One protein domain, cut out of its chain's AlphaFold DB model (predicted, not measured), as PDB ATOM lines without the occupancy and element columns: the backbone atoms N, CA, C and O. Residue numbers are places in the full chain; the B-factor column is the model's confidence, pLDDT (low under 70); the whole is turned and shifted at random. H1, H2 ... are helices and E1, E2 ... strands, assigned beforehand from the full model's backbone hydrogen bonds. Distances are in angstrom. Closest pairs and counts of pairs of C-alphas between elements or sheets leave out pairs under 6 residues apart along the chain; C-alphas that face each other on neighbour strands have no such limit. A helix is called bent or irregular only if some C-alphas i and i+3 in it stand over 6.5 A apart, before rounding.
ATOM      1  N   TYR A 409     261.105 217.043 248.461       93.31
ATOM      2  CA  TYR A 409     262.108 217.894 247.836       93.31
ATOM      3  C   TYR A 409     262.931 218.635 248.890       93.31
ATOM      4  O   TYR A 409     262.474 218.842 250.017       93.31
ATOM      5  N   ASP A 410     264.141 219.006 248.505       92.62
ATOM      6  CA  ASP A 410     264.979 219.995 249.171       92.62
ATOM      7  C   ASP A 410     264.409 221.420 249.008       92.62
ATOM      8  O   ASP A 410     263.344 221.615 248.408       92.62
ATOM      9  N   ARG A 411     265.111 222.406 249.577       85.12
ATOM     10  CA  ARG A 411     264.676 223.812 249.610       85.12
ATOM     11  C   ARG A 411     264.521 224.439 248.227       85.12
ATOM     12  O   ARG A 411     263.499 225.065 247.959       85.12
ATOM     13  N   ASP A 412     265.494 224.217 247.349       75.50
ATOM     14  CA  ASP A 412     265.614 224.945 246.083       75.50
ATOM     15  C   ASP A 412     265.158 224.102 244.884       75.50
ATOM     16  O   ASP A 412     265.115 224.575 243.749       75.50
ATOM     17  N   ARG A 413     264.765 222.840 245.124       72.50
ATOM     18  CA  ARG A 413     264.333 221.877 244.099       72.50
ATOM     19  C   ARG A 413     265.382 221.680 243.019       72.50
ATOM     20  O   ARG A 413     265.037 221.264 241.908       72.50
ATOM     21  N   HIS A 414     266.641 221.936 243.342       68.19
ATOM     22  CA  HIS A 414     267.739 221.940 242.402       68.19
ATOM     23  C   HIS A 414     269.012 221.478 243.095       68.19
ATOM     24  O   HIS A 414     269.447 222.088 244.059       68.19
ATOM     25  N   SER A 415     269.610 220.416 242.569       75.38
ATOM     26  CA  SER A 415     270.937 219.965 242.979       75.38
ATOM     27  C   SER A 415     271.959 220.355 241.920       75.38
ATOM     28  O   SER A 415     271.664 220.222 240.726       75.38
ATOM     29  N   HIS A 416     273.178 220.705 242.321       76.56
ATOM     30  CA  HIS A 416     274.255 221.015 241.379       76.56
ATOM     31  C   HIS A 416     274.634 219.807 240.494       76.56
ATOM     32  O   HIS A 416     274.337 218.648 240.813       76.56
ATOM     33  N   ALA A 417     275.290 220.079 239.358       77.44
ATOM     34  CA  ALA A 417     275.794 219.054 238.439       77.44
ATOM     35  C   ALA A 417     276.844 218.169 239.117       77.44
ATOM     36  O   ALA A 417     277.602 218.631 239.970       77.44
ATOM     37  N   ARG A 418     276.913 216.885 238.744       81.38
ATOM     38  CA  ARG A 418     277.775 215.912 239.430       81.38
ATOM     39  C   ARG A 418     278.464 214.951 238.469       81.38
ATOM     40  O   ARG A 418     277.941 214.630 237.407       81.38
ATOM     41  N   VAL A 419     279.615 214.424 238.874       78.88
ATOM     42  CA  VAL A 419     280.269 213.277 238.234       78.88
ATOM     43  C   VAL A 419     280.442 212.178 239.275       78.88
ATOM     44  O   VAL A 419     281.106 212.361 240.290       78.88
ATOM     45  N   LEU A 420     279.826 211.029 239.033       80.19
ATOM     46  CA  LEU A 420     279.841 209.878 239.932       80.19
ATOM     47  C   LEU A 420     280.891 208.877 239.459       80.19
ATOM     48  O   LEU A 420     280.855 208.487 238.300       80.19
ATOM     49  N   ALA A 421     281.795 208.453 240.337       74.81
ATOM     50  CA  ALA A 421     282.805 207.444 240.037       74.81
ATOM     51  C   ALA A 421     282.361 206.071 240.545       74.81
ATOM     52  O   ALA A 421     281.897 205.952 241.679       74.81
ATOM     53  N   TYR A 422     282.570 205.037 239.742       75.88
ATOM     54  CA  TYR A 422     282.203 203.649 240.006       75.88
ATOM     55  C   TYR A 422     283.429 202.753 239.817       75.88
ATOM     56  O   TYR A 422     284.209 202.963 238.889       75.88
ATOM     57  N   LEU A 423     283.600 201.756 240.693       75.31
ATOM     58  CA  LEU A 423     284.489 200.612 240.424       75.31
ATOM     59  C   LEU A 423     283.783 199.570 239.547       75.31
ATOM     60  O   LEU A 423     284.411 198.934 238.712       75.31
ATOM     61  N   ASP A 424     282.474 199.431 239.746       74.50
ATOM     62  CA  ASP A 424     281.564 198.584 238.986       74.50
ATOM     63  C   ASP A 424     280.321 199.440 238.655       74.50
ATOM     64  O   ASP A 424     279.697 199.953 239.595       74.50
ATOM     65  N   PRO A 425     279.985 199.675 237.370       70.38
ATOM     66  CA  PRO A 425     278.834 200.487 236.957       70.38
ATOM     67  C   PRO A 425     277.479 199.990 237.483       70.38
ATOM     68  O   PRO A 425     276.533 200.784 237.551       70.38
ATOM     69  N   ASP A 426     277.400 198.711 237.862       70.44
ATOM     70  CA  ASP A 426     276.210 198.078 238.435       70.44
ATOM     71  C   ASP A 426     276.151 198.196 239.971       70.44
ATOM     72  O   ASP A 426     275.134 197.878 240.598       70.44
ATOM     73  N   ALA A 427     277.218 198.701 240.598       66.56
ATOM     74  CA  ALA A 427     277.297 198.958 242.030       66.56
ATOM     75  C   ALA A 427     276.996 200.428 242.385       66.56
ATOM     76  O   ALA A 427     276.832 201.309 241.541       66.56
ATOM     77  N   ALA A 428     276.920 200.714 243.688       55.03
ATOM     78  CA  ALA A 428     276.830 202.090 244.167       55.03
ATOM     79  C   ALA A 428     278.118 202.870 243.827       55.03
ATOM     80  O   ALA A 428     279.210 202.294 243.893       55.03
ATOM     81  N   PRO A 429     278.021 204.176 243.511       66.19
ATOM     82  CA  PRO A 429     279.197 204.980 243.218       66.19
ATOM     83  C   PRO A 429     280.128 205.014 244.429       66.19
ATOM     84  O   PRO A 429     279.697 205.207 245.569       66.19
ATOM     85  N   VAL A 430     281.417 204.847 244.159       64.56
ATOM     86  CA  VAL A 430     282.484 204.904 245.158       64.56
ATOM     87  C   VAL A 430     282.929 206.336 245.430       64.56
ATOM     88  O   VAL A 430     283.410 206.626 246.517       64.56
ATOM     89  N   ALA A 431     282.747 207.260 244.487       67.69
ATOM     90  CA  ALA A 431     283.027 208.674 244.720       67.69
ATOM     91  C   ALA A 431     282.048 209.580 243.972       67.69
ATOM     92  O   ALA A 431     281.375 209.167 243.029       67.69
ATOM     93  N   GLU A 432     281.978 210.834 244.404       71.44
ATOM     94  CA  GLU A 432     281.124 211.862 243.821       71.44
ATOM     95  C   GLU A 432     281.902 213.181 243.750       71.44
ATOM     96  O   GLU A 432     282.422 213.665 244.759       71.44
ATOM     97  N   LEU A 433     281.988 213.741 242.544       73.25
ATOM     98  CA  LEU A 433     282.476 215.087 242.268       73.25
ATOM     99  C   LEU A 433     281.276 216.018 242.089       73.25
ATOM    100  O   LEU A 433     280.449 215.780 241.209       73.25
ATOM    101  N   LEU A 434     281.198 217.079 242.888       73.88
ATOM    102  CA  LEU A 434     280.223 218.152 242.718       73.88
ATOM    103  C   LEU A 434     280.807 219.234 241.806       73.88
ATOM    104  O   LEU A 434     281.916 219.709 242.063       73.88
ATOM    105  N   LEU A 435     280.084 219.605 240.751       74.62
ATOM    106  CA  LEU A 435     280.481 220.641 239.800       74.62
ATOM    107  C   LEU A 435     279.711 221.925 240.104       74.62
ATOM    108  O   LEU A 435     278.478 221.924 240.113       74.62
ATOM    109  N   LEU A 436     280.438 223.012 240.339       68.25
ATOM    110  CA  LEU A 436     279.863 224.301 240.720       68.25
ATOM    111  C   LEU A 436     280.046 225.318 239.584       68.25
ATOM    112  O   LEU A 436     281.130 225.366 239.006       68.25
ATOM    113  N   PRO A 437     279.015 226.102 239.217       57.88
ATOM    114  CA  PRO A 437     279.140 227.132 238.190       57.88
ATOM    115  C   PRO A 437     279.983 228.314 238.699       57.88
ATOM    116  O   PRO A 437     279.823 228.757 239.833       57.88
ATOM    117  N   GLN A 438     280.887 228.833 237.862       58.28
ATOM    118  CA  GLN A 438     281.798 229.913 238.251       58.28
ATOM    119  C   GLN A 438     281.166 231.300 238.051       58.28
ATOM    120  O   GLN A 438     280.697 231.620 236.956       58.28
ATOM    121  N   SER A 439     281.277 232.147 239.078       48.25
ATOM    122  CA  SER A 439     281.393 233.601 238.905       48.25
ATOM    123  C   SER A 439     282.706 234.181 239.461       48.25
ATOM    124  O   SER A 439     283.204 235.117 238.851       48.25
ATOM    125  N   HIS A 440     283.342 233.624 240.515       42.78
ATOM    126  CA  HIS A 440     284.499 234.299 241.163       42.78
ATOM    127  C   HIS A 440     285.617 233.420 241.793       42.78
ATOM    128  O   HIS A 440     286.327 233.891 242.678       42.78
ATOM    129  N   LEU A 441     285.824 232.151 241.403       46.94
ATOM    130  CA  LEU A 441     286.796 231.269 242.097       46.94
ATOM    131  C   LEU A 441     287.859 230.677 241.155       46.94
ATOM    132  O   LEU A 441     287.570 229.766 240.383       46.94
ATOM    133  N   ASP A 442     289.093 231.175 241.234       40.00
ATOM    134  CA  ASP A 442     290.203 230.863 240.317       40.00
ATOM    135  C   ASP A 442     291.074 229.676 240.773       40.00
ATOM    136  O   ASP A 442     292.238 229.821 241.140       40.00
ATOM    137  N   GLY A 443     290.520 228.458 240.762       45.03
ATOM    138  CA  GLY A 443     291.307 227.229 240.956       45.03
ATOM    139  C   GLY A 443     290.659 226.206 241.886       45.03
ATOM    140  O   GLY A 443     290.512 226.437 243.089       45.03
ATOM    141  N   GLY A 444     290.301 225.051 241.317       42.59
ATOM    142  CA  GLY A 444     289.718 223.914 242.031       42.59
ATOM    143  C   GLY A 444     290.723 223.157 242.910       42.59
ATOM    144  O   GLY A 444     291.928 223.151 242.653       42.59
ATOM    145  N   GLN A 445     290.223 222.489 243.955       45.97
ATOM    146  CA  GLN A 445     291.019 221.535 244.734       45.97
ATOM    147  C   GLN A 445     291.209 220.223 243.957       45.97
ATOM    148  O   GLN A 445     290.300 219.713 243.306       45.97
ATOM    149  N   VAL A 446     292.420 219.671 244.050       39.44
ATOM    150  CA  VAL A 446     292.859 218.467 243.336       39.44
ATOM    151  C   VAL A 446     292.287 217.201 243.994       39.44
ATOM    152  O   VAL A 446     292.496 216.960 245.183       39.44
ATOM    153  N   PHE A 447     291.606 216.361 243.215       38.25
ATOM    154  CA  PHE A 447     291.253 214.980 243.574       38.25
ATOM    155  C   PHE A 447     292.522 214.132 243.739       38.25
ATOM    156  O   PHE A 447     293.396 214.124 242.869       38.25
ATOM    157  N   ASN A 448     292.601 213.372 244.829       39.72
ATOM    158  CA  ASN A 448     293.621 212.344 245.005       39.72
ATOM    159  C   ASN A 448     292.958 210.960 244.997       39.72
ATOM    160  O   ASN A 448     292.357 210.550 245.987       39.72
ATOM    161  N   THR A 449     293.112 210.240 243.886       38.69
ATOM    162  CA  THR A 449     292.607 208.875 243.640       38.69
ATOM    163  C   THR A 449     293.164 207.810 244.589       38.69
ATOM    164  O   THR A 449     292.655 206.694 244.611       38.69
ATOM    165  N   ARG A 450     294.223 208.103 245.361       37.75
ATOM    166  CA  ARG A 450     294.915 207.111 246.209       37.75
ATOM    167  C   ARG A 450     294.392 207.029 247.650       37.75
ATOM    168  O   ARG A 450     294.928 206.252 248.437       37.75
ATOM    169  N   ILE A 451     293.372 207.808 248.019       39.59
ATOM    170  CA  ILE A 451     292.771 207.804 249.365       39.59
ATOM    171  C   ILE A 451     291.344 207.240 249.275       39.59
ATOM    172  O   ILE A 451     290.604 207.559 248.352       39.59
ATOM    173  N   ARG A 452     290.987 206.359 250.222       37.03
ATOM    174  CA  ARG A 452     289.717 205.606 250.285       37.03
ATOM    175  C   ARG A 452     288.441 206.481 250.142       37.03
ATOM    176  O   ARG A 452     288.479 207.669 250.465       37.03
ATOM    177  N   PRO A 453     287.327 205.883 249.667       38.00
ATOM    178  CA  PRO A 453     286.225 206.547 248.969       38.00
ATOM    179  C   PRO A 453     285.119 207.040 249.920       38.00
ATOM    180  O   PRO A 453     284.122 206.361 250.144       38.00
ATOM    181  N   ASP A 454     285.280 208.239 250.484       41.94
ATOM    182  CA  ASP A 454     284.267 208.819 251.388       41.94
ATOM    183  C   ASP A 454     284.149 210.355 251.275       41.94
ATOM    184  O   ASP A 454     283.346 210.981 251.969       41.94
ATOM    185  N   SER A 455     284.951 210.994 250.423       45.94
ATOM    186  CA  SER A 455     285.030 212.453 250.310       45.94
ATOM    187  C   SER A 455     284.364 212.939 249.028       45.94
ATOM    188  O   SER A 455     284.910 212.745 247.943       45.94
ATOM    189  N   THR A 456     283.214 213.604 249.157       50.94
ATOM    190  CA  THR A 456     282.675 214.470 248.101       50.94
ATOM    191  C   THR A 456     283.748 215.494 247.737       50.94
ATOM    192  O   THR A 456     284.273 216.186 248.615       50.94
ATOM    193  N   LEU A 457     284.126 215.540 246.463       52.75
ATOM    194  CA  LEU A 457     285.167 216.430 245.964       52.75
ATOM    195  C   LEU A 457     284.528 217.560 245.152       52.75
ATOM    196  O   LEU A 457     283.609 217.314 244.379       52.75
ATOM    197  N   TYR A 458     284.999 218.793 245.328       55.72
ATOM    198  CA  TYR A 458     284.410 219.981 244.707       55.72
ATOM    199  C   TYR A 458     285.276 220.407 243.533       55.72
ATOM    200  O   TYR A 458     286.456 220.716 243.709       55.72
ATOM    201  N   VAL A 459     284.688 220.424 242.340       53.41
ATOM    202  CA  VAL A 459     285.320 220.955 241.134       53.41
ATOM    203  C   VAL A 459     284.661 222.286 240.819       53.41
ATOM    204  O   VAL A 459     283.516 222.339 240.380       53.41
ATOM    205  N   ALA A 460     285.397 223.363 241.089       51.28
ATOM    206  CA  ALA A 460     284.921 224.730 240.902       51.28
ATOM    207  C   ALA A 460     284.936 225.194 239.433       51.28
ATOM    208  O   ALA A 460     284.270 226.164 239.110       51.28
ATOM    209  N   ASP A 461     285.705 224.535 238.553       59.06
ATOM    210  CA  ASP A 461     285.743 224.881 237.123       59.06
ATOM    211  C   ASP A 461     286.299 223.716 236.306       59.06
ATOM    212  O   ASP A 461     285.552 222.987 235.663       59.06
ATOM    213  N   THR A 462     287.609 223.469 236.409       64.12
ATOM    214  CA  THR A 462     288.267 222.361 235.713       64.12
ATOM    215  C   THR A 462     288.958 221.404 236.671       64.12
ATOM    216  O   THR A 462     289.535 221.815 237.678       64.12
ATOM    217  N   TYR A 463     288.899 220.116 236.357       70.50
ATOM    218  CA  TYR A 463     289.592 219.071 237.087       70.50
ATOM    219  C   TYR A 463     290.377 218.193 236.116       70.50
ATOM    220  O   TYR A 463     289.809 217.633 235.181       70.50
ATOM    221  N   THR A 464     291.684 218.081 236.348       73.81
ATOM    222  CA  THR A 464     292.575 217.234 235.553       73.81
ATOM    223  C   THR A 464     292.830 215.926 236.297       73.81
ATOM    224  O   THR A 464     293.421 215.927 237.380       73.81
ATOM    225  N   PHE A 465     292.372 214.822 235.715       72.31
ATOM    226  CA  PHE A 465     292.622 213.459 236.167       72.31
ATOM    227  C   PHE A 465     294.107 213.093 235.996       72.31
ATOM    228  O   PHE A 465     294.847 213.726 235.240       72.31
ATOM    229  N   GLN A 466     294.565 212.057 236.706       69.56
ATOM    230  CA  GLN A 466     295.975 211.627 236.681       69.56
ATOM    231  C   GLN A 466     296.457 211.151 235.304       69.56
ATOM    232  O   GLN A 466     297.651 211.204 235.030       69.56
ATOM    233  N   ASP A 467     295.545 210.700 234.449       69.38
ATOM    234  CA  ASP A 467     295.809 210.288 233.068       69.38
ATOM    235  C   ASP A 467     295.801 211.463 232.069       69.38
ATOM    236  O   ASP A 467     295.926 211.255 230.864       69.38
ATOM    237  N   GLY A 468     295.655 212.701 232.555       74.12
ATOM    238  CA  GLY A 468     295.642 213.913 231.739       74.12
ATOM    239  C   GLY A 468     294.270 214.288 231.171       74.12
ATOM    240  O   GLY A 468     294.166 215.334 230.526       74.12
ATOM    241  N   ALA A 469     293.210 213.505 231.415       78.94
ATOM    242  CA  ALA A 469     291.854 213.918 231.059       78.94
ATOM    243  C   ALA A 469     291.453 215.166 231.862       78.94
ATOM    244  O   ALA A 469     291.733 215.261 233.053       78.94
ATOM    245  N   ARG A 470     290.787 216.139 231.235       81.38
ATOM    246  CA  ARG A 470     290.390 217.402 231.872       81.38
ATOM    247  C   ARG A 470     288.884 217.614 231.782       81.38
ATOM    248  O   ARG A 470     288.358 217.913 230.716       81.38
ATOM    249  N   LEU A 471     288.196 217.480 232.908       81.38
ATOM    250  CA  LEU A 471     286.798 217.869 233.075       81.38
ATOM    251  C   LEU A 471     286.709 219.389 233.247       81.38
ATOM    252  O   LEU A 471     287.563 219.963 233.910       81.38
ATOM    253  N   SER A 472     285.697 220.033 232.677       79.00
ATOM    254  CA  SER A 472     285.398 221.462 232.829       79.00
ATOM    255  C   SER A 472     283.891 221.665 233.011       79.00
ATOM    256  O   SER A 472     283.117 220.941 232.392       79.00
ATOM    257  N   TYR A 473     283.455 222.630 233.821       77.38
ATOM    258  CA  TYR A 473     282.040 222.975 233.995       77.38
ATOM    259  C   TYR A 473     281.840 224.489 233.924       77.38
ATOM    260  O   TYR A 473     282.215 225.214 234.840       77.38
ATOM    261  N   ARG A 474     281.254 224.978 232.823       73.31
ATOM    262  CA  ARG A 474     281.045 226.416 232.580       73.31
ATOM    263  C   ARG A 474     279.673 226.682 231.987       73.31
ATOM    264  O   ARG A 474     279.219 225.937 231.123       73.31
ATOM    265  N   ALA A 475     279.022 227.753 232.447       69.88
ATOM    266  CA  ALA A 475     277.698 228.178 231.977       69.88
ATOM    267  C   ALA A 475     276.657 227.033 231.947       69.88
ATOM    268  O   ALA A 475     275.893 226.887 230.995       69.88
ATOM    269  N   GLY A 476     276.671 226.166 232.967       70.94
ATOM    270  CA  GLY A 476     275.759 225.023 233.068       70.94
ATOM    271  C   GLY A 476     276.117 223.812 232.195       70.94
ATOM    272  O   GLY A 476     275.395 222.815 232.231       70.94
ATOM    273  N   ARG A 477     277.223 223.857 231.439       78.06
ATOM    274  CA  ARG A 477     277.677 222.776 230.550       78.06
ATOM    275  C   ARG A 477     278.949 222.126 231.074       78.06
ATOM    276  O   ARG A 477     279.941 222.804 231.336       78.06
ATOM    277  N   ALA A 478     278.925 220.800 231.192       84.75
ATOM    278  CA  ALA A 478     280.101 220.004 231.514       84.75
ATOM    279  C   ALA A 478     280.786 219.537 230.226       84.75
ATOM    280  O   ALA A 478     280.131 219.008 229.332       84.75
ATOM    281  N   THR A 479     282.102 219.694 230.126       87.69
ATOM    282  CA  THR A 479     282.913 219.196 229.011       87.69
ATOM    283  C   THR A 479     284.088 218.373 229.526       87.69
ATOM    284  O   THR A 479     284.620 218.622 230.603       87.69
ATOM    285  N   LEU A 480     284.499 217.363 228.771       87.94
ATOM    286  CA  LEU A 480     285.616 216.482 229.077       87.94
ATOM    287  C   LEU A 480     286.600 216.514 227.912       87.94
ATOM    288  O   LEU A 480     286.256 216.135 226.795       87.94
ATOM    289  N   LYS A 481     287.830 216.954 228.164       87.25
ATOM    290  CA  LYS A 481     288.926 216.939 227.195       87.25
ATOM    291  C   LYS A 481     289.822 215.727 227.444       87.25
ATOM    292  O   LYS A 481     290.333 215.574 228.547       87.25
ATOM    293  N   ILE A 482     290.032 214.888 226.434       85.00
ATOM    294  CA  ILE A 482     290.963 213.748 226.475       85.00
ATOM    295  C   ILE A 482     291.916 213.897 225.286       85.00
ATOM    296  O   ILE A 482     291.486 213.828 224.131       85.00
ATOM    297  N   GLY A 483     293.202 214.143 225.559       83.88
ATOM    298  CA  GLY A 483     294.157 214.556 224.525       83.88
ATOM    299  C   GLY A 483     293.722 215.874 223.873       83.88
ATOM    300  O   GLY A 483     293.461 216.858 224.567       83.88
ATOM    301  N   GLU A 484     293.597 215.895 222.545       83.31
ATOM    302  CA  GLU A 484     293.092 217.061 221.799       83.31
ATOM    303  C   GLU A 484     291.564 217.090 221.640       83.31
ATOM    304  O   GLU A 484     290.996 218.130 221.310       83.31
ATOM    305  N   LYS A 485     290.872 215.976 221.911       84.00
ATOM    306  CA  LYS A 485     289.424 215.859 221.696       84.00
ATOM    307  C   LYS A 485     288.641 216.417 222.882       84.00
ATOM    308  O   LYS A 485     288.927 216.074 224.027       84.00
ATOM    309  N   LEU A 486     287.628 217.234 222.596       89.06
ATOM    310  CA  LEU A 486     286.696 217.803 223.571       89.06
ATOM    311  C   LEU A 486     285.314 217.156 223.408       89.06
ATOM    312  O   LEU A 486     284.765 217.127 222.310       89.06
ATOM    313  N   TYR A 487     284.745 216.664 224.503       88.44
ATOM    314  CA  TYR A 487     283.428 216.034 224.546       88.44
ATOM    315  C   TYR A 487     282.495 216.828 225.456       88.44
ATOM    316  O   TYR A 487     282.832 217.068 226.609       88.44
ATOM    317  N   GLU A 488     281.302 217.189 224.994       89.00
ATOM    318  CA  GLU A 488     280.255 217.726 225.874       89.00
ATOM    319  C   GLU A 488     279.558 216.581 226.628       89.00
ATOM    320  O   GLU A 488     279.183 215.565 226.038       89.00
ATOM    321  N   LEU A 489     279.433 216.687 227.950       87.44
ATOM    322  CA  LEU A 489     278.819 215.658 228.782       87.44
ATOM    323  C   LEU A 489     277.313 215.909 228.918       87.44
ATOM    324  O   LEU A 489     276.879 216.956 229.395       87.44
ATOM    325  N   HIS A 490     276.522 214.908 228.534       87.62
ATOM    326  CA  HIS A 490     275.070 214.877 228.717       87.62
ATOM    327  C   HIS A 490     274.698 213.933 229.861       87.62
ATOM    328  O   HIS A 490     275.486 213.050 230.209       87.62
ATOM    329  N   ASP A 491     273.524 214.130 230.469       86.12
ATOM    330  CA  ASP A 491     273.075 213.331 231.616       86.12
ATOM    331  C   ASP A 491     273.169 211.824 231.330       86.12
ATOM    332  O   ASP A 491     272.779 211.355 230.260       86.12
ATOM    333  N   GLY A 492     273.735 211.070 232.270       82.56
ATOM    334  CA  GLY A 492     273.954 209.630 232.138       82.56
ATOM    335  C   GLY A 492     275.165 209.223 231.293       82.56
ATOM    336  O   GLY A 492     275.495 208.041 231.285       82.56
ATOM    337  N   ARG A 493     275.863 210.152 230.621       85.56
ATOM    338  CA  ARG A 493     277.054 209.828 229.823       85.56
ATOM    339  C   ARG A 493     278.175 209.286 230.705       85.56
ATOM    340  O   ARG A 493     278.501 209.876 231.738       85.56
ATOM    341  N   GLU A 494     278.790 208.201 230.248       88.69
ATOM    342  CA  GLU A 494     279.896 207.538 230.933       88.69
ATOM    343  C   GLU A 494     281.239 207.770 230.243       88.69
ATOM    344  O   GLU A 494     281.312 207.952 229.024       88.69
ATOM    345  N   PHE A 495     282.307 207.765 231.034       85.62
ATOM    346  CA  PHE A 495     283.685 207.746 230.562       85.62
ATOM    347  C   PHE A 495     284.581 207.042 231.584       85.62
ATOM    348  O   PHE A 495     284.379 207.178 232.786       85.62
ATOM    349  N   THR A 496     285.590 206.306 231.131       80.62
ATOM    350  CA  THR A 496     286.505 205.571 232.018       80.62
ATOM    351  C   THR A 496     287.847 206.290 232.097       80.62
ATOM    352  O   THR A 496     288.378 206.719 231.077       80.62
ATOM    353  N   SER A 497     288.390 206.422 233.309       70.69
ATOM    354  CA  SER A 497     289.727 206.967 233.561       70.69
ATOM    355  C   SER A 497     290.429 206.104 234.614       70.69
ATOM    356  O   SER A 497     289.997 205.998 235.767       70.69
ATOM    357  N   GLY A 498     291.494 205.415 234.190       71.75
ATOM    358  CA  GLY A 498     292.191 204.413 235.000       71.75
ATOM    359  C   GLY A 498     291.276 203.260 235.430       71.75
ATOM    360  O   GLY A 498     290.721 202.557 234.593       71.75
ATOM    361  N   ILE A 499     291.135 203.062 236.746       71.00
ATOM    362  CA  ILE A 499     290.311 201.993 237.345       71.00
ATOM    363  C   ILE A 499     288.841 202.383 237.570       71.00
ATOM    364  O   ILE A 499     288.069 201.554 238.044       71.00
ATOM    365  N   TYR A 500     288.456 203.635 237.309       74.69
ATOM    366  CA  TYR A 500     287.113 204.132 237.609       74.69
ATOM    367  C   TYR A 500     286.328 204.423 236.331       74.69
ATOM    368  O   TYR A 500     286.828 205.083 235.416       74.69
ATOM    369  N   THR A 501     285.065 204.004 236.311       82.62
ATOM    370  CA  THR A 501     284.072 204.474 235.341       82.62
ATOM    371  C   THR A 501     283.319 205.645 235.951       82.62
ATOM    372  O   THR A 501     282.750 205.539 237.033       82.62
ATOM    373  N   PHE A 502     283.331 206.784 235.276       82.88
ATOM    374  CA  PHE A 502     282.655 208.001 235.686       82.88
ATOM    375  C   PHE A 502     281.350 208.166 234.912       82.88
ATOM    376  O   PHE A 502     281.322 207.942 233.709       82.88
ATOM    377  N   ARG A 503     280.283 208.603 235.582       85.88
ATOM    378  CA  ARG A 503     278.980 208.928 234.988       85.88
ATOM    379  C   ARG A 503     278.612 210.367 235.326       85.88
ATOM    380  O   ARG A 503     278.545 210.723 236.505       85.88
ATOM    381  N   TYR A 504     278.361 211.190 234.314       85.44
ATOM    382  CA  TYR A 504     277.865 212.548 234.519       85.44
ATOM    383  C   TYR A 504     276.380 212.535 234.898       85.44
ATOM    384  O   TYR A 504     275.578 211.791 234.333       85.44
ATOM    385  N   ARG A 505     276.028 213.371 235.870       83.25
ATOM    386  CA  ARG A 505     274.674 213.654 236.336       83.25
ATOM    387  C   ARG A 505     274.435 215.141 236.136       83.25
ATOM    388  O   ARG A 505     275.065 215.963 236.801       83.25
ATOM    389  N   ALA A 506     273.533 215.479 235.225       76.88
ATOM    390  CA  ALA A 506     273.120 216.862 235.045       76.88
ATOM    391  C   ALA A 506     272.457 217.396 236.333       76.88
ATOM    392  O   ALA A 506     271.970 216.600 237.148       76.88
ATOM    393  N   PRO A 507     272.420 218.729 236.525       74.06
ATOM    394  CA  PRO A 507     271.643 219.326 237.600       74.06
ATOM    395  C   PRO A 507     270.207 218.801 237.563       74.06
ATOM    396  O   PRO A 507     269.571 218.743 236.508       74.06
ATOM    397  N   GLY A 508     269.719 218.350 238.711       70.25
ATOM    398  CA  GLY A 508     268.461 217.623 238.821       70.25
ATOM    399  C   GLY A 508     267.525 218.266 239.825       70.25
ATOM    400  O   GLY A 508     267.901 219.173 240.559       70.25
ATOM    401  N   LYS A 509     266.291 217.757 239.894       67.25
ATOM    402  CA  LYS A 509     265.393 218.111 240.995       67.25
ATOM    403  C   LYS A 509     265.982 217.528 242.277       67.25
ATOM    404  O   LYS A 509     266.191 216.313 242.302       67.25
ATOM    405  N   GLY A 510     266.228 218.346 243.300       80.75
ATOM    406  CA  GLY A 510     266.746 217.937 244.612       80.75
ATOM    407  C   GLY A 510     265.766 217.035 245.373       80.75
ATOM    408  O   GLY A 510     265.121 217.401 246.350       80.75
ATOM    409  N   ILE A 511     265.559 215.826 244.855       89.44
ATOM    410  CA  ILE A 511     264.575 214.868 245.342       89.44
ATOM    411  C   ILE A 511     265.186 214.090 246.502       89.44
ATOM    412  O   ILE A 511     266.119 213.306 246.329       89.44
ATOM    413  N   LEU A 512     264.576 214.227 247.672       92.12
ATOM    414  CA  LEU A 512     264.973 213.560 248.908       92.12
ATOM    415  C   LEU A 512     264.234 212.227 249.109       92.12
ATOM    416  O   LEU A 512     264.789 211.297 249.696       92.12
ATOM    417  N   ALA A 513     263.009 212.102 248.583       93.56
ATOM    418  CA  ALA A 513     262.264 210.840 248.530       93.56
ATOM    419  C   ALA A 513     261.272 210.807 247.358       93.56
ATOM    420  O   ALA A 513     260.568 211.783 247.089       93.56
ATOM    421  N   HIS A 514     261.175 209.672 246.666       92.69
ATOM    422  CA  HIS A 514     260.199 209.454 245.594       92.69
ATOM    423  C   HIS A 514     259.875 207.969 245.424       92.69
ATOM    424  O   HIS A 514     260.491 207.115 246.051       92.69
ATOM    425  N   ASN A 515     258.890 207.645 244.587       89.69
ATOM    426  CA  ASN A 515     258.574 206.253 244.265       89.69
ATOM    427  C   ASN A 515     259.323 205.825 242.999       89.69
ATOM    428  O   ASN A 515     259.335 206.575 242.023       89.69
ATOM    429  N   VAL A 516     259.885 204.620 243.015       87.62
ATOM    430  CA  VAL A 516     260.522 203.953 241.871       87.62
ATOM    431  C   VAL A 516     259.771 202.651 241.598       87.62
ATOM    432  O   VAL A 516     259.245 202.025 242.519       87.62
ATOM    433  N   THR A 517     259.678 202.261 240.331       83.38
ATOM    434  CA  THR A 517     259.070 200.994 239.908       83.38
ATOM    435  C   THR A 517     260.188 200.006 239.605       83.38
ATOM    436  O   THR A 517     261.106 200.342 238.861       83.38
ATOM    437  N   ASP A 518     260.144 198.813 240.196       77.12
ATOM    438  CA  ASP A 518     261.107 197.759 239.871       77.12
ATOM    439  C   ASP A 518     260.794 197.069 238.529       77.12
ATOM    440  O   ASP A 518     259.761 197.304 237.899       77.12
ATOM    441  N   LYS A 519     261.690 196.170 238.103       74.75
ATOM    442  CA  LYS A 519     261.558 195.367 236.873       74.75
ATOM    443  C   LYS A 519     260.311 194.470 236.826       74.75
ATOM    444  O   LYS A 519     259.963 193.977 235.762       74.75
ATOM    445  N   HIS A 520     259.659 194.240 237.965       71.56
ATOM    446  CA  HIS A 520     258.444 193.437 238.087       71.56
ATOM    447  C   HIS A 520     257.177 194.307 238.162       71.56
ATOM    448  O   HIS A 520     256.097 193.793 238.442       71.56
ATOM    449  N   GLY A 521     257.291 195.622 237.931       71.25
ATOM    450  CA  GLY A 521     256.166 196.558 237.976       71.25
ATOM    451  C   GLY A 521     255.750 196.970 239.392       71.25
ATOM    452  O   GLY A 521     254.750 197.673 239.559       71.25
ATOM    453  N   VAL A 522     256.496 196.576 240.430       75.38
ATOM    454  CA  VAL A 522     256.166 196.886 241.824       75.38
ATOM    455  C   VAL A 522     256.780 198.226 242.219       75.38
ATOM    456  O   VAL A 522     257.993 198.444 242.174       75.38
ATOM    457  N   ARG A 523     255.918 199.149 242.654       79.25
ATOM    458  CA  ARG A 523     256.330 200.464 243.154       79.25
ATOM    459  C   ARG A 523     256.841 200.368 244.589       79.25
ATOM    460  O   ARG A 523     256.136 199.878 245.471       79.25
ATOM    461  N   HIS A 524     258.030 200.899 244.832       85.94
ATOM    462  CA  HIS A 524     258.637 201.031 246.151       85.94
ATOM    463  C   HIS A 524     259.121 202.465 246.384       85.94
ATOM    464  O   HIS A 524     259.321 203.244 245.452       85.94
ATOM    465  N   ARG A 525     259.259 202.838 247.656       91.62
ATOM    466  CA  ARG A 525     259.759 204.154 248.059       91.62
ATOM    467  C   ARG A 525     261.288 204.139 248.022       91.62
ATOM    468  O   ARG A 525     261.886 203.206 248.546       91.62
ATOM    469  N   HIS A 526     261.896 205.148 247.412       92.19
ATOM    470  CA  HIS A 526     263.337 205.278 247.222       92.19
ATOM    471  C   HIS A 526     263.844 206.623 247.765       92.19
ATOM    472  O   HIS A 526     263.242 207.676 247.526       92.19
ATOM    473  N   TYR A 527     264.975 206.572 248.468       92.25
ATOM    474  CA  TYR A 527     265.634 207.685 249.153       92.25
ATOM    475  C   TYR A 527     267.035 207.899 248.559       92.25
ATOM    476  O   TYR A 527     267.966 207.182 248.943       92.25
ATOM    477  N   PRO A 528     267.221 208.872 247.645       86.38
ATOM    478  CA  PRO A 528     268.486 209.055 246.924       86.38
ATOM    479  C   PRO A 528     269.701 209.343 247.812       86.38
ATOM    480  O   PRO A 528     270.798 208.875 247.526       86.38
ATOM    481  N   LEU A 529     269.516 210.070 248.919       84.56
ATOM    482  CA  LEU A 529     270.601 210.367 249.864       84.56
ATOM    483  C   LEU A 529     270.935 209.197 250.807       84.56
ATOM    484  O   LEU A 529     271.927 209.265 251.543       84.56
ATOM    485  N   GLY A 530     270.138 208.121 250.791       88.81
ATOM    486  CA  GLY A 530     270.337 206.937 251.621       88.81
ATOM    487  C   GLY A 530     270.496 207.282 253.104       88.81
ATOM    488  O   GLY A 530     269.700 208.025 253.680       88.81
ATOM    489  N   SER A 531     271.553 206.764 253.731       88.38
ATOM    490  CA  SER A 531     271.823 206.954 255.162       88.38
ATOM    491  C   SER A 531     272.107 208.401 255.578       88.38
ATOM    492  O   SER A 531     272.013 208.716 256.765       88.38
ATOM    493  N   ARG A 532     272.406 209.304 254.635       90.00
ATOM    494  CA  ARG A 532     272.802 210.688 254.940       90.00
ATOM    495  C   ARG A 532     271.683 211.528 255.543       90.00
ATOM    496  O   ARG A 532     271.981 212.468 256.269       90.00
ATOM    497  N   LEU A 533     270.422 211.200 255.252       90.38
ATOM    498  CA  LEU A 533     269.243 211.953 255.704       90.38
ATOM    499  C   LEU A 533     268.187 211.048 256.378       90.38
ATOM    500  O   LEU A 533     267.043 211.452 256.588       90.38
ATOM    501  N   ALA A 534     268.568 209.820 256.744       91.56
ATOM    502  CA  ALA A 534     267.659 208.803 257.275       91.56
ATOM    503  C   ALA A 534     266.950 209.245 258.569       91.56
ATOM    504  O   ALA A 534     265.740 209.081 258.707       91.56
ATOM    505  N   HIS A 535     267.671 209.888 259.492       90.81
ATOM    506  CA  HIS A 535     267.114 210.384 260.760       90.81
ATOM    507  C   HIS A 535     266.156 211.569 260.626       90.81
ATOM    508  O   HIS A 535     265.491 211.914 261.600       90.81
ATOM    509  N   THR A 536     266.116 212.198 259.455       90.00
ATOM    510  CA  THR A 536     265.263 213.352 259.165       90.00
ATOM    511  C   THR A 536     264.065 212.917 258.328       90.00
ATOM    512  O   THR A 536     262.926 213.003 258.778       90.00
ATOM    513  N   VAL A 537     264.311 212.391 257.122       91.94
ATOM    514  CA  VAL A 537     263.241 211.969 256.203       91.94
ATOM    515  C   VAL A 537     262.553 210.700 256.708       91.94
ATOM    516  O   VAL A 537     261.329 210.599 256.673       91.94
ATOM    517  N   GLY A 538     263.328 209.758 257.246       90.44
ATOM    518  CA  GLY A 538     262.830 208.466 257.696       90.44
ATOM    519  C   GLY A 538     262.687 207.465 256.562       90.44
ATOM    520  O   GLY A 538     263.513 207.399 255.655       90.44
ATOM    521  N   TYR A 539     261.653 206.639 256.671       91.44
ATOM    522  CA  TYR A 539     261.380 205.532 255.765       91.44
ATOM    523  C   TYR A 539     259.879 205.249 255.696       91.44
ATOM    524  O   TYR A 539     259.110 205.649 256.570       91.44
ATOM    525  N   SER A 540     259.463 204.515 254.668       90.94
ATOM    526  CA  SER A 540     258.079 204.129 254.411       90.94
ATOM    527  C   SER A 540     258.054 202.892 253.523       90.94
ATOM    528  O   SER A 540     258.385 202.961 252.339       90.94
ATOM    529  N   PHE A 541     257.607 201.776 254.090       84.50
ATOM    530  CA  PHE A 541     257.428 200.506 253.398       84.50
ATOM    531  C   PHE A 541     255.951 200.122 253.398       84.50
ATOM    532  O   PHE A 541     255.347 199.883 254.445       84.50
ATOM    533  N   SER A 542     255.357 200.053 252.204       70.75
ATOM    534  CA  SER A 542     253.930 199.762 252.025       70.75
ATOM    535  C   SER A 542     253.548 198.364 252.527       70.75
ATOM    536  O   SER A 542     252.560 198.230 253.242       70.75
ATOM    537  N   LYS A 543     254.357 197.338 252.219       64.25
ATOM    538  CA  LYS A 543     254.079 195.929 252.567       64.25
ATOM    539  C   LYS A 543     254.099 195.649 254.075       64.25
ATOM    540  O   LYS A 543     253.234 194.940 254.567       64.25
ATOM    541  N   SER A 544     255.064 196.206 254.807       59.50
ATOM    542  CA  SER A 544     255.228 195.977 256.252       59.50
ATOM    543  C   SER A 544     254.523 197.021 257.123       59.50
ATOM    544  O   SER A 544     254.570 196.918 258.346       59.50
ATOM    545  N   ARG A 545     253.901 198.048 256.518       73.12
ATOM    546  CA  ARG A 545     253.353 199.241 257.199       73.12
ATOM    547  C   ARG A 545     254.375 199.988 258.073       73.12
ATOM    548  O   ARG A 545     253.995 200.827 258.886       73.12
ATOM    549  N   LEU A 546     255.663 199.719 257.876       81.44
ATOM    550  CA  LEU A 546     256.762 200.291 258.640       81.44
ATOM    551  C   LEU A 546     257.073 201.700 258.115       81.44
ATOM    552  O   LEU A 546     257.448 201.863 256.952       81.44
ATOM    553  N   LYS A 547     256.904 202.718 258.966       86.69
ATOM    554  CA  LYS A 547     257.159 204.132 258.645       86.69
ATOM    555  C   LYS A 547     257.889 204.822 259.799       86.69
ATOM    556  O   LYS A 547     257.654 204.467 260.953       86.69
ATOM    557  N   GLY A 548     258.731 205.809 259.502       86.19
ATOM    558  CA  GLY A 548     259.490 206.569 260.506       86.19
ATOM    559  C   GLY A 548     259.666 208.044 260.136       86.19
ATOM    560  O   GLY A 548     259.524 208.402 258.972       86.19
ATOM    561  N   ASN A 549     259.985 208.886 261.124       86.81
ATOM    562  CA  ASN A 549     260.277 210.325 260.992       86.81
ATOM    563  C   ASN A 549     259.260 211.117 260.138       86.81
ATOM    564  O   ASN A 549     258.054 210.906 260.288       86.81
TER     565      ASN A 549
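AT A GLANCE: This is residues 409 to 549 of the 993 residues of a protein of candidate division KSB3 bacterium (UniProt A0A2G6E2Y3). What shape do these atoms make? Two lobes make up the length: the larger is a sandwich of two strand layers, E3 E2 E1 E9 E8 and E4 E5 E6 E7, and the smaller is the hairpin of E10 and E11, with the short helix H1 and residues 538 to 549 beside it. What is it built of? The printed part has 141 residues with eleven named strands, E1 to E11, followed by H1; it is mostly strand, though under half of the residues are in named elements. The five-strand sheet is mixed, the other two antiparallel. How compact is it? It is only just compact, close to loose, with a radius of gyration of the C-alphas of 17.2 A and spans of 55 by 33 by 28 A.

IN THESE COORDINATES: Which residues form the sandwich? E1 is residues 417 to 422, 16.8 A long from C-alpha 417 at (275.794, 219.054, 238.439); then come E2, 431 to 435, E3, 457 to 459, E4, 462 to 464, and E5, 470 to 474. E6 is 477 to 482, 16.6 A long, E7 485 to 489, E8 494 to 497, and E9 500 to 505, 15.7 A long. What follows? E10 is 511 to 517, 15.9 A long, E11 is 523 to 526, and H1 is 530 to 537, 9.8 A long, ending at C-alpha 537 at (263.241, 211.969, 256.203).

HOW THE PARTS SIT: How does the first sheet pair? E1 is antiparallel to E9, with N 420 and O 503 2.9 A apart, while E3 is parallel to E2, with N 459 and O 434 2.9 A apart. This sheet is strongly twisted. How does the second sheet stand to it? E4 E5 E6 E7 is a meander, each strand the antiparallel neighbour of the one before; in it N 472 and O 479 of E5 and E6 are 2.7 A apart. The two sheets form a sandwich, face to face, their facing parts 9.4 A centre to centre and their strands at 39 degrees. What of the rest? In the hairpin of E10 and E11, N 516 and O 524 are 2.9 A apart; the closest C-alphas of E10 and H1, Leu 512 and Val 537, are 7.7 A apart. H1 is irregular, with C-alphas 532 and 535 8.1 A apart; 1 of 4 O i to N i+4 pairs and 1 of 5 O i to N i+3 pairs are within hydrogen-bond range.

THE WHOLE: How far does it reach? The C-alphas farthest apart, Glu 484 and Arg 545, are 56.1 A apart. Are there cuts or long links? The printed part has no cut, and the link E2 to E3, 21 residues, is long. Where is confidence low? Of the printed part, 39 residues are under 70, among them 436 to 462.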